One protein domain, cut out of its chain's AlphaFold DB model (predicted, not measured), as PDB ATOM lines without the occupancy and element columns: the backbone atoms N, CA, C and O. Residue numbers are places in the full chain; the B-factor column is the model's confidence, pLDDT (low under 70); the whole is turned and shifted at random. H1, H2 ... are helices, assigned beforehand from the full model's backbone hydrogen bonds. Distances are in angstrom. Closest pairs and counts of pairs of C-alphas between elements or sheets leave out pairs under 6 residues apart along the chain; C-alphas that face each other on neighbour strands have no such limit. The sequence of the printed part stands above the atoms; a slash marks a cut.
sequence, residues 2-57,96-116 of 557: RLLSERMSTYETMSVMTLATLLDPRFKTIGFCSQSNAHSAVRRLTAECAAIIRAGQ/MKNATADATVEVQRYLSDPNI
ATOM      1  N   ARG A   2       0.718 118.888 102.833       48.12
ATOM      2  CA  ARG A   2      -0.586 118.857 102.110       48.12
ATOM      3  C   ARG A   2      -0.652 119.723 100.839       48.12
ATOM      4  O   ARG A   2      -0.993 119.201  99.790       48.12
ATOM      5  N   LEU A   3      -0.191 120.973 100.894       49.50
ATOM      6  CA  LEU A   3      -0.178 121.884  99.732       49.50
ATOM      7  C   LEU A   3       0.725 121.417  98.571       49.50
ATOM      8  O   LEU A   3       0.431 121.679  97.407       49.50
ATOM      9  N   LEU A   4       1.829 120.719  98.873       46.97
ATOM     10  CA  LEU A   4       2.681 120.086  97.856       46.97
ATOM     11  C   LEU A   4       1.968 118.877  97.243       46.97
ATOM     12  O   LEU A   4       1.979 118.722  96.029       46.97
ATOM     13  N   SER A   5       1.281 118.076  98.061       56.59
ATOM     14  CA  SER A   5       0.483 116.943  97.587       56.59
ATOM     15  C   SER A   5      -0.689 117.383  96.700       56.59
ATOM     16  O   SER A   5      -0.939 116.747  95.686       56.59
ATOM     17  N   GLU A   6      -1.376 118.480  97.030       58.41
ATOM     18  CA  GLU A   6      -2.500 119.028  96.249       58.41
ATOM     19  C   GLU A   6      -2.054 119.629  94.911       58.41
ATOM     20  O   GLU A   6      -2.723 119.448  93.897       58.41
ATOM     21  N   ARG A   7      -0.897 120.306  94.875       59.50
ATOM     22  CA  ARG A   7      -0.355 120.866  93.625       59.50
ATOM     23  C   ARG A   7       0.349 119.832  92.751       59.50
ATOM     24  O   ARG A   7       0.411 120.042  91.543       59.50
ATOM     25  N   MET A   8       0.903 118.763  93.330       57.75
ATOM     26  CA  MET A   8       1.621 117.720  92.588       57.75
ATOM     27  C   MET A   8       0.740 116.532  92.175       57.75
ATOM     28  O   MET A   8       1.096 115.843  91.220       57.75
ATOM     29  N   SER A   9      -0.427 116.321  92.802       64.19
ATOM     30  CA  SER A   9      -1.321 115.199  92.460       64.19
ATOM     31  C   SER A   9      -1.823 115.256  91.015       64.19
ATOM     32  O   SER A   9      -1.950 114.219  90.368       64.19
ATOM     33  N   THR A  10      -2.042 116.457  90.477       67.19
ATOM     34  CA  THR A  10      -2.460 116.670  89.084       67.19
ATOM     35  C   THR A  10      -1.377 116.243  88.090       67.19
ATOM     36  O   THR A  10      -1.675 115.656  87.053       67.19
ATOM     37  N   TYR A  11      -0.098 116.442  88.420       68.50
ATOM     38  CA  TYR A  11       1.021 115.995  87.583       68.50
ATOM     39  C   TYR A  11       1.203 114.473  87.610       68.50
ATOM     40  O   TYR A  11       1.664 113.890  86.629       68.50
ATOM     41  N   GLU A  12       0.789 113.814  88.694       75.19
ATOM     42  CA  GLU A  12       0.816 112.355  88.824       75.19
ATOM     43  C   GLU A  12      -0.348 111.638  88.123       75.19
ATOM     44  O   GLU A  12      -0.345 110.409  88.036       75.19
ATOM     45  N   THR A  13      -1.325 112.370  87.585       74.56
ATOM     46  CA  THR A  13      -2.428 111.795  86.799       74.56
ATOM     47  C   THR A  13      -2.289 112.075  85.300       74.56
ATOM     48  O   THR A  13      -2.710 111.253  84.478       74.56
ATOM     49  N   MET A  14      -1.597 113.155  84.917       76.69
ATOM     50  CA  MET A  14      -1.310 113.502  83.520       76.69
ATOM     51  C   MET A  14      -0.408 112.467  82.823       76.69
ATOM     52  O   MET A  14       0.736 112.228  83.217       76.69
ATOM     53  N   SER A  15      -0.886 111.871  81.726       71.44
ATOM     54  CA  SER A  15      -0.200 110.775  81.015       71.44
ATOM     55  C   SER A  15       1.215 111.120  80.544       71.44
ATOM     56  O   SER A  15       2.127 110.315  80.704       71.44
ATOM     57  N   VAL A  16       1.426 112.327  80.018       77.06
ATOM     58  CA  VAL A  16       2.737 112.771  79.521       77.06
ATOM     59  C   VAL A  16       3.741 112.926  80.662       77.06
ATOM     60  O   VAL A  16       4.881 112.481  80.535       77.06
ATOM     61  N   MET A  17       3.313 113.519  81.778       76.69
ATOM     62  CA  MET A  17       4.184 113.800  82.918       76.69
ATOM     63  C   MET A  17       4.527 112.520  83.683       76.69
ATOM     64  O   MET A  17       5.688 112.259  83.974       76.69
ATOM     65  N   THR A  18       3.536 111.656  83.904       79.38
ATOM     66  CA  THR A  18       3.731 110.345  84.541       79.38
ATOM     67  C   THR A  18       4.675 109.434  83.757       79.38
ATOM     68  O   THR A  18       5.538 108.790  84.352       79.38
ATOM     69  N   LEU A  19       4.567 109.398  82.424       79.50
ATOM     70  CA  LEU A  19       5.485 108.627  81.582       79.50
ATOM     71  C   LEU A  19       6.901 109.222  81.577       79.50
ATOM     72  O   LEU A  19       7.861 108.460  81.641       79.50
ATOM     73  N   ALA A  20       7.040 110.552  81.546       80.50
ATOM     74  CA  ALA A  20       8.343 111.218  81.600       80.50
ATOM     75  C   ALA A  20       9.067 110.958  82.934       80.50
ATOM     76  O   ALA A  20      10.232 110.570  82.929       80.50
ATOM     77  N   THR A  21       8.363 111.082  84.064       83.81
ATOM     78  CA  THR A  21       8.905 110.777  85.400       83.81
ATOM     79  C   THR A  21       9.331 109.314  85.519       83.81
ATOM     80  O   THR A  21      10.389 109.017  86.070       83.81
ATOM     81  N   LEU A  22       8.537 108.387  84.970       84.38
ATOM     82  CA  LEU A  22       8.829 106.956  85.044       84.38
ATOM     83  C   LEU A  22      10.011 106.547  84.143       84.38
ATOM     84  O   LEU A  22      10.810 105.694  84.529       84.38
ATOM     85  N   LEU A  23      10.145 107.158  82.961       85.62
ATOM     86  CA  LEU A  23      11.229 106.905  81.999       85.62
ATOM     87  C   LEU A  23      12.545 107.624  82.336       85.62
ATOM     88  O   LEU A  23      13.560 107.364  81.688       85.62
ATOM     89  N   ASP A  24      12.565 108.499  83.341       85.19
ATOM     90  CA  ASP A  24      13.807 109.065  83.855       85.19
ATOM     91  C   ASP A  24      14.481 108.069  84.826       85.19
ATOM     92  O   ASP A  24      13.925 107.786  85.897       85.19
ATOM     93  N   PRO A  25      15.689 107.555  84.516       79.75
ATOM     94  CA  PRO A  25      16.384 106.564  85.337       79.75
ATOM     95  C   PRO A  25      16.786 107.080  86.723       79.75
ATOM     96  O   PRO A  25      17.142 106.278  87.584       79.75
ATOM     97  N   ARG A  26      16.746 108.400  86.952       84.38
ATOM     98  CA  ARG A  26      17.001 109.023  88.260       84.38
ATOM     99  C   ARG A  26      15.789 108.935  89.182       84.38
ATOM    100  O   ARG A  26      15.960 108.922  90.399       84.38
ATOM    101  N   PHE A  27      14.576 108.867  88.627       85.88
ATOM    102  CA  PHE A  27      13.322 108.929  89.384       85.88
ATOM    103  C   PHE A  27      12.561 107.598  89.362       85.88
ATOM    104  O   PHE A  27      12.384 106.975  90.409       85.88
ATOM    105  N   LYS A  28      12.145 107.095  88.197       89.19
ATOM    106  CA  LYS A  28      11.292 105.894  88.112       89.19
ATOM    107  C   LYS A  28      10.076 106.019  89.051       89.19
ATOM    108  O   LYS A  28       9.440 107.069  89.117       89.19
ATOM    109  N   THR A  29       9.750 104.970  89.804       88.62
ATOM    110  CA  THR A  29       8.635 104.966  90.763       88.62
ATOM    111  C   THR A  29       8.869 105.863  91.980       88.62
ATOM    112  O   THR A  29       7.891 106.313  92.565       88.62
ATOM    113  N   ILE A  30      10.119 106.201  92.337       86.00
ATOM    114  CA  ILE A  30      10.410 107.077  93.495       86.00
ATOM    115  C   ILE A  30      10.040 108.542  93.227       86.00
ATOM    116  O   ILE A  30      10.004 109.351  94.147       86.00
ATOM    117  N   GLY A  31       9.797 108.895  91.960       82.88
ATOM    118  CA  GLY A  31       9.331 110.223  91.563       82.88
ATOM    119  C   GLY A  31       7.856 110.488  91.873       82.88
ATOM    120  O   GLY A  31       7.391 111.595  91.623       82.88
ATOM    121  N   PHE A  32       7.129 109.495  92.391       86.06
ATOM    122  CA  PHE A  32       5.709 109.584  92.706       86.06
ATOM    123  C   PHE A  32       5.506 109.633  94.222       86.06
ATOM    124  O   PHE A  32       6.049 108.815  94.961       86.06
ATOM    125  N   CYS A  33       4.680 110.567  94.678       83.06
ATOM    126  CA  CYS A  33       4.198 110.645  96.051       83.06
ATOM    127  C   CYS A  33       3.098 109.607  96.304       83.06
ATOM    128  O   CYS A  33       3.019 109.054  97.399       83.06
ATOM    129  N   SER A  34       2.252 109.325  95.302       83.25
ATOM    130  CA  SER A  34       1.225 108.287  95.390       83.25
ATOM    131  C   SER A  34       1.650 106.988  94.707       83.25
ATOM    132  O   SER A  34       1.853 106.916  93.489       83.25
ATOM    133  N   GLN A  35       1.675 105.908  95.487       84.56
ATOM    134  CA  GLN A  35       1.995 104.573  94.990       84.56
ATOM    135  C   GLN A  35       0.962 104.072  93.960       84.56
ATOM    136  O   GLN A  35       1.323 103.398  92.996       84.56
ATOM    137  N   SER A  36      -0.319 104.431  94.104       85.19
ATOM    138  CA  SER A  36      -1.367 104.044  93.144       85.19
ATOM    139  C   SER A  36      -1.197 104.738  91.787       85.19
ATOM    140  O   SER A  36      -1.432 104.121  90.738       85.19
ATOM    141  N   ASN A  37      -0.711 105.982  91.790       84.88
ATOM    142  CA  ASN A  37      -0.373 106.720  90.577       84.88
ATOM    143  C   ASN A  37       0.869 106.132  89.906       84.88
ATOM    144  O   ASN A  37       0.850 105.915  88.694       84.88
ATOM    145  N   ALA A  38       1.894 105.767  90.685       86.12
ATOM    146  CA  ALA A  38       3.067 105.058  90.175       86.12
ATOM    147  C   ALA A  38       2.668 103.749  89.472       86.12
ATOM    148  O   ALA A  38       3.045 103.515  88.325       86.12
ATOM    149  N   HIS A  39       1.823 102.920  90.098       89.06
ATOM    150  CA  HIS A  39       1.326 101.683  89.480       89.06
ATOM    151  C   HIS A  39       0.502 101.933  88.210       89.06
ATOM    152  O   HIS A  39       0.591 101.175  87.242       89.06
ATOM    153  N   SER A  40      -0.294 102.999  88.181       87.12
ATOM    154  CA  SER A  40      -1.080 103.368  87.000       87.12
ATOM    155  C   SER A  40      -0.199 103.882  85.859       87.12
ATOM    156  O   SER A  40      -0.423 103.513  84.705       87.12
ATOM    157  N   ALA A  41       0.859 104.631  86.173       85.62
ATOM    158  CA  ALA A  41       1.884 105.042  85.220       85.62
ATOM    159  C   ALA A  41       2.646 103.837  84.642       85.62
ATOM    160  O   ALA A  41       2.834 103.764  83.429       85.62
ATOM    161  N   VAL A  42       3.004 102.852  85.476       89.88
ATOM    162  CA  VAL A  42       3.649 101.602  85.033       89.88
ATOM    163  C   VAL A  42       2.745 100.826  84.080       89.88
ATOM    164  O   VAL A  42       3.193 100.430  83.007       89.88
ATOM    165  N   ARG A  43       1.455 100.663  84.405       87.56
ATOM    166  CA  ARG A  43       0.490 100.002  83.505       87.56
ATOM    167  C   ARG A  43       0.375 100.718  82.159       87.56
ATOM    168  O   ARG A  43       0.350 100.061  81.120       87.56
ATOM    169  N   ARG A  44       0.347 102.052  82.176       85.94
ATOM    170  CA  ARG A  44       0.300 102.887  80.969       85.94
ATOM    171  C   ARG A  44       1.558 102.716  80.117       85.94
ATOM    172  O   ARG A  44       1.441 102.499  78.917       85.94
ATOM    173  N   LEU A  45       2.742 102.730  80.734       85.00
ATOM    174  CA  LEU A  45       4.007 102.489  80.037       85.00
ATOM    175  C   LEU A  45       4.050 101.086  79.415       85.00
ATOM    176  O   LEU A  45       4.396 100.944  78.246       85.00
ATOM    177  N   THR A  46       3.631 100.059  80.155       84.94
ATOM    178  CA  THR A  46       3.549  98.682  79.650       84.94
ATOM    179  C   THR A  46       2.603  98.566  78.455       84.94
ATOM    180  O   THR A  46       2.926  97.878  77.488       84.94
ATOM    181  N   ALA A  47       1.456  99.254  78.476       82.19
ATOM    182  CA  ALA A  47       0.514  99.263  77.359       82.19
ATOM    183  C   ALA A  47       1.099  99.935  76.104       82.19
ATOM    184  O   ALA A  47       0.965  99.384  75.007       82.19
ATOM    185  N   GLU A  48       1.795 101.065  76.267       78.69
ATOM    186  CA  GLU A  48       2.510 101.761  75.186       78.69
ATOM    187  C   GLU A  48       3.619 100.876  74.595       78.69
ATOM    188  O   GLU A  48       3.660 100.656  73.385       78.69
ATOM    189  N   CYS A  49       4.465 100.270  75.436       77.50
ATOM    190  CA  CYS A  49       5.494  99.327  74.992       77.50
ATOM    191  C   CYS A  49       4.880  98.141  74.231       77.50
ATOM    192  O   CYS A  49       5.352  97.788  73.152       77.50
ATOM    193  N   ALA A  50       3.789  97.563  74.738       80.06
ATOM    194  CA  ALA A  50       3.112  96.442  74.096       80.06
ATOM    195  C   ALA A  50       2.502  96.827  72.738       80.06
ATOM    196  O   ALA A  50       2.551  96.037  71.796       80.06
ATOM    197  N   ALA A  51       1.946  98.038  72.614       78.94
ATOM    198  CA  ALA A  51       1.416  98.551  71.352       78.94
ATOM    199  C   ALA A  51       2.516  98.689  70.292       78.94
ATOM    200  O   ALA A  51       2.310  98.302  69.140       78.94
ATOM    201  N   ILE A  52       3.701  99.157  70.689       75.00
ATOM    202  CA  ILE A  52       4.834  99.294  69.770       75.00
ATOM    203  C   ILE A  52       5.402  97.913  69.387       75.00
ATOM    204  O   ILE A  52       5.669  97.682  68.207       75.00
ATOM    205  N   ILE A  53       5.493  96.961  70.329       75.56
ATOM    206  CA  ILE A  53       5.906  95.573  70.036       75.56
ATOM    207  C   ILE A  53       4.964  94.926  69.012       75.56
ATOM    208  O   ILE A  53       5.440  94.314  68.058       75.56
ATOM    209  N   ARG A  54       3.643  95.104  69.158       78.12
ATOM    210  CA  ARG A  54       2.653  94.602  68.185       78.12
ATOM    211  C   ARG A  54       2.803  95.258  66.813       78.12
ATOM    212  O   ARG A  54       2.756  94.572  65.798       78.12
ATOM    213  N   ALA A  55       3.017  96.574  66.767       70.56
ATOM    214  CA  ALA A  55       3.169  97.303  65.507       70.56
ATOM    215  C   ALA A  55       4.408  96.857  64.706       70.56
ATOM    216  O   ALA A  55       4.355  96.815  63.480       70.56
ATOM    217  N   GLY A  56       5.498  96.476  65.384       62.69
ATOM    218  CA  GLY A  56       6.711  95.951  64.746       62.69
ATOM    219  C   GLY A  56       6.611  94.504  64.243       62.69
ATOM    220  O   GLY A  56       7.508  94.043  63.546       62.69
ATOM    221  N   GLN A  57       5.545  93.774  64.589       63.38
ATOM    222  CA  GLN A  57       5.311  92.390  64.145       63.38
ATOM    223  C   GLN A  57       4.475  92.304  62.851       63.38
ATOM    224  O   GLN A  57       4.475  91.260  62.208       63.38
ATOM    225  N   MET A  96       2.999  84.155  68.490       47.19
ATOM    226  CA  MET A  96       2.538  85.468  68.931       47.19
ATOM    227  C   MET A  96       3.017  85.660  70.366       47.19
ATOM    228  O   MET A  96       2.281  85.472  71.332       47.19
ATOM    229  N   LYS A  97       4.314  85.968  70.495       55.94
ATOM    230  CA  LYS A  97       4.934  86.444  71.723       55.94
ATOM    231  C   LYS A  97       3.964  87.452  72.302       55.94
ATOM    232  O   LYS A  97       3.635  88.423  71.619       55.94
ATOM    233  N   ASN A  98       3.414  87.160  73.479       69.81
ATOM    234  CA  ASN A  98       2.415  88.018  74.086       69.81
ATOM    235  C   ASN A  98       3.090  89.375  74.289       69.81
ATOM    236  O   ASN A  98       3.857  89.547  75.228       69.81
ATOM    237  N   ALA A  99       2.859  90.310  73.367       74.06
ATOM    238  CA  ALA A  99       3.546  91.594  73.323       74.06
ATOM    239  C   ALA A  99       3.364  92.359  74.637       74.06
ATOM    240  O   ALA A  99       4.230  93.125  75.042       74.06
ATOM    241  N   THR A 100       2.255  92.095  75.330       76.06
ATOM    242  CA  THR A 100       1.988  92.591  76.675       76.06
ATOM    243  C   THR A 100       2.880  91.923  77.724       76.06
ATOM    244  O   THR A 100       3.387  92.616  78.598       76.06
ATOM    245  N   ALA A 101       3.133  90.613  77.642       72.38
ATOM    246  CA  ALA A 101       4.074  89.921  78.528       72.38
ATOM    247  C   ALA A 101       5.530  90.349  78.274       72.38
ATOM    248  O   ALA A 101       6.240  90.641  79.231       72.38
ATOM    249  N   ASP A 102       5.950  90.465  77.011       75.31
ATOM    250  CA  ASP A 102       7.292  90.945  76.650       75.31
ATOM    251  C   ASP A 102       7.505  92.394  77.115       75.31
ATOM    252  O   ASP A 102       8.522  92.706  77.735       75.31
ATOM    253  N   ALA A 103       6.510  93.267  76.903       78.56
ATOM    254  CA  ALA A 103       6.522  94.627  77.436       78.56
ATOM    255  C   ALA A 103       6.575  94.644  78.968       78.56
ATOM    256  O   ALA A 103       7.320  95.431  79.542       78.56
ATOM    257  N   THR A 104       5.821  93.765  79.635       81.12
ATOM    258  CA  THR A 104       5.813  93.680  81.103       81.12
ATOM    259  C   THR A 104       7.187  93.286  81.636       81.12
ATOM    260  O   THR A 104       7.676  93.910  82.572       81.12
ATOM    261  N   VAL A 105       7.834  92.283  81.033       79.88
ATOM    262  CA  VAL A 105       9.172  91.835  81.443       79.88
ATOM    263  C   VAL A 105      10.200  92.948  81.251       79.88
ATOM    264  O   VAL A 105      11.008  93.184  82.146       79.88
ATOM    265  N   GLU A 106      10.160  93.655  80.122       81.00
ATOM    266  CA  GLU A 106      11.133  94.709  79.826       81.00
ATOM    267  C   GLU A 106      10.940  95.952  80.708       81.00
ATOM    268  O   GLU A 106      11.911  96.471  81.262       81.00
ATOM    269  N   VAL A 107       9.691  96.385  80.921       82.69
ATOM    270  CA  VAL A 107       9.375  97.490  81.838       82.69
ATOM    271  C   VAL A 107       9.777  97.123  83.265       82.69
ATOM    272  O   VAL A 107      10.450  97.907  83.930       82.69
ATOM    273  N   GLN A 108       9.451  95.913  83.728       84.44
ATOM    274  CA  GLN A 108       9.812  95.483  85.077       84.44
ATOM    275  C   GLN A 108      11.328  95.353  85.257       84.44
ATOM    276  O   GLN A 108      11.850  95.700  86.317       84.44
ATOM    277  N   ARG A 109      12.053  94.907  84.224       83.12
ATOM    278  CA  ARG A 109      13.520  94.855  84.217       83.12
ATOM    279  C   ARG A 109      14.120  96.247  84.404       83.12
ATOM    280  O   ARG A 109      14.936  96.427  85.298       83.12
ATOM    281  N   TYR A 110      13.670  97.230  83.625       86.31
ATOM    282  CA  TYR A 110      14.119  98.618  83.758       86.31
ATOM    283  C   TYR A 110      13.805  99.208  85.143       86.31
ATOM    284  O   TYR A 110      14.652  99.876  85.738       86.31
ATOM    285  N   LEU A 111      12.612  98.944  85.685       86.75
ATOM    286  CA  LEU A 111      12.227  99.429  87.015       86.75
ATOM    287  C   LEU A 111      13.011  98.759  88.150       86.75
ATOM    288  O   LEU A 111      13.153  99.360  89.209       86.75
ATOM    289  N   SER A 112      13.526  97.549  87.923       85.12
ATOM    290  CA  SER A 112      14.342  96.815  88.898       85.12
ATOM    291  C   SER A 112      15.810  97.256  88.905       85.12
ATOM    292  O   SER A 112      16.504  97.014  89.890       85.12
ATOM    293  N   ASP A 113      16.296  97.898  87.835       85.62
ATOM    294  CA  ASP A 113      17.642  98.480  87.820       85.62
ATOM    295  C   ASP A 113      17.737  99.610  88.870       85.62
ATOM    296  O   ASP A 113      16.769 100.357  89.056       85.62
ATOM    297  N   PRO A 114      18.886  99.807  89.538       84.25
ATOM    298  CA  PRO A 114      19.046 100.896  90.495       84.25
ATOM    299  C   PRO A 114      18.909 102.264  89.813       84.25
ATOM    300  O   PRO A 114      19.210 102.428  88.626       84.25
ATOM    301  N   ASN A 115      18.441 103.257  90.568       88.50
ATOM    302  CA  ASN A 115      18.376 104.632  90.090       88.50
ATOM    303  C   ASN A 115      19.788 105.215  89.967       88.50
ATOM    304  O   ASN A 115      20.621 105.021  90.855       88.50
ATOM    305  N   ILE A 116      20.042 105.960  88.893       85.50
ATOM    306  CA  ILE A 116      21.316 106.673  88.731       85.50
ATOM    307  C   ILE A 116      21.325 107.964  89.576       85.50
ATOM    308  O   ILE A 116      20.255 108.537  89.829       85.50
TER     309      ILE A 116
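What this domain is: This is residues 2 to 57 and 96 to 116 of the 557 residues of the protein "Tripartite motif-containing protein 44" of Anabarilius grahami (UniProt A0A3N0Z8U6). What shape do these atoms make? The long helix H4 is met near Ala 50 by the start of H5, and the two form a V, with short H3 close to both arms at its open end. H2 crosses the first part of H4, and H1 lies apart at one end of the length. What is the make-up? The 77 printed residues hold five named helices, H1 to H5 in chain order, and no named strand: all helix. The whole is only just compact, close to loose, with a radius of gyration of the C-alphas of 13.5 A, and only just elongated, spanning 48 by 24 by 16 A.

Where its parts are: Where is the longest helix? H4, residues 35 to 55, runs 30.4 A from C-alpha 35 at (1.995, 104.573, 94.990). Where are the others? H5 is residues 99 to 112, 19.7 A, ending at C-alpha 112 (14.342, 96.815, 88.898). H2 is residues 15 to 23, 12.1 A; H1 is residues 2 to 8, 9.8 A; H3 is residues 28 to 31, 5.9 A.

How they stand to each other: What touches H4? H5 touches it at a steep tilt of 47 degrees, opposite ways; the closest C-alphas, of Ala 50 and Thr 100, are 4.8 A apart. H2 touches residues 38 to 45 of H4 alone, about perpendicular at 90 degrees, with the closest C-alphas, of Thr 18 and Ala 41, 5.7 A apart. How does H3 stand? It touches H2 only at the corner, the closest C-alphas, of Leu 22 and Lys 28, being 4.1 A apart. It is close but not clearly touching to H4 and H5; its closest C-alpha pairs are Thr 29 and Ala 38, 5.6 A, and Lys 28 and Leu 111, 6.6 A. Are the backbones complete? In H1, H2, H4 and H5 every O i to N i+4 pair is within hydrogen-bond range; H3 is too short for one.

The domain as a whole: Where is the cut? Residues 58 to 95 are not printed, and C-alphas 57 and 96 are 8.9 A apart. Where is confidence low? The pLDDT is under 70 at residues 2 to 11, 56 to 57 and 96 to 98.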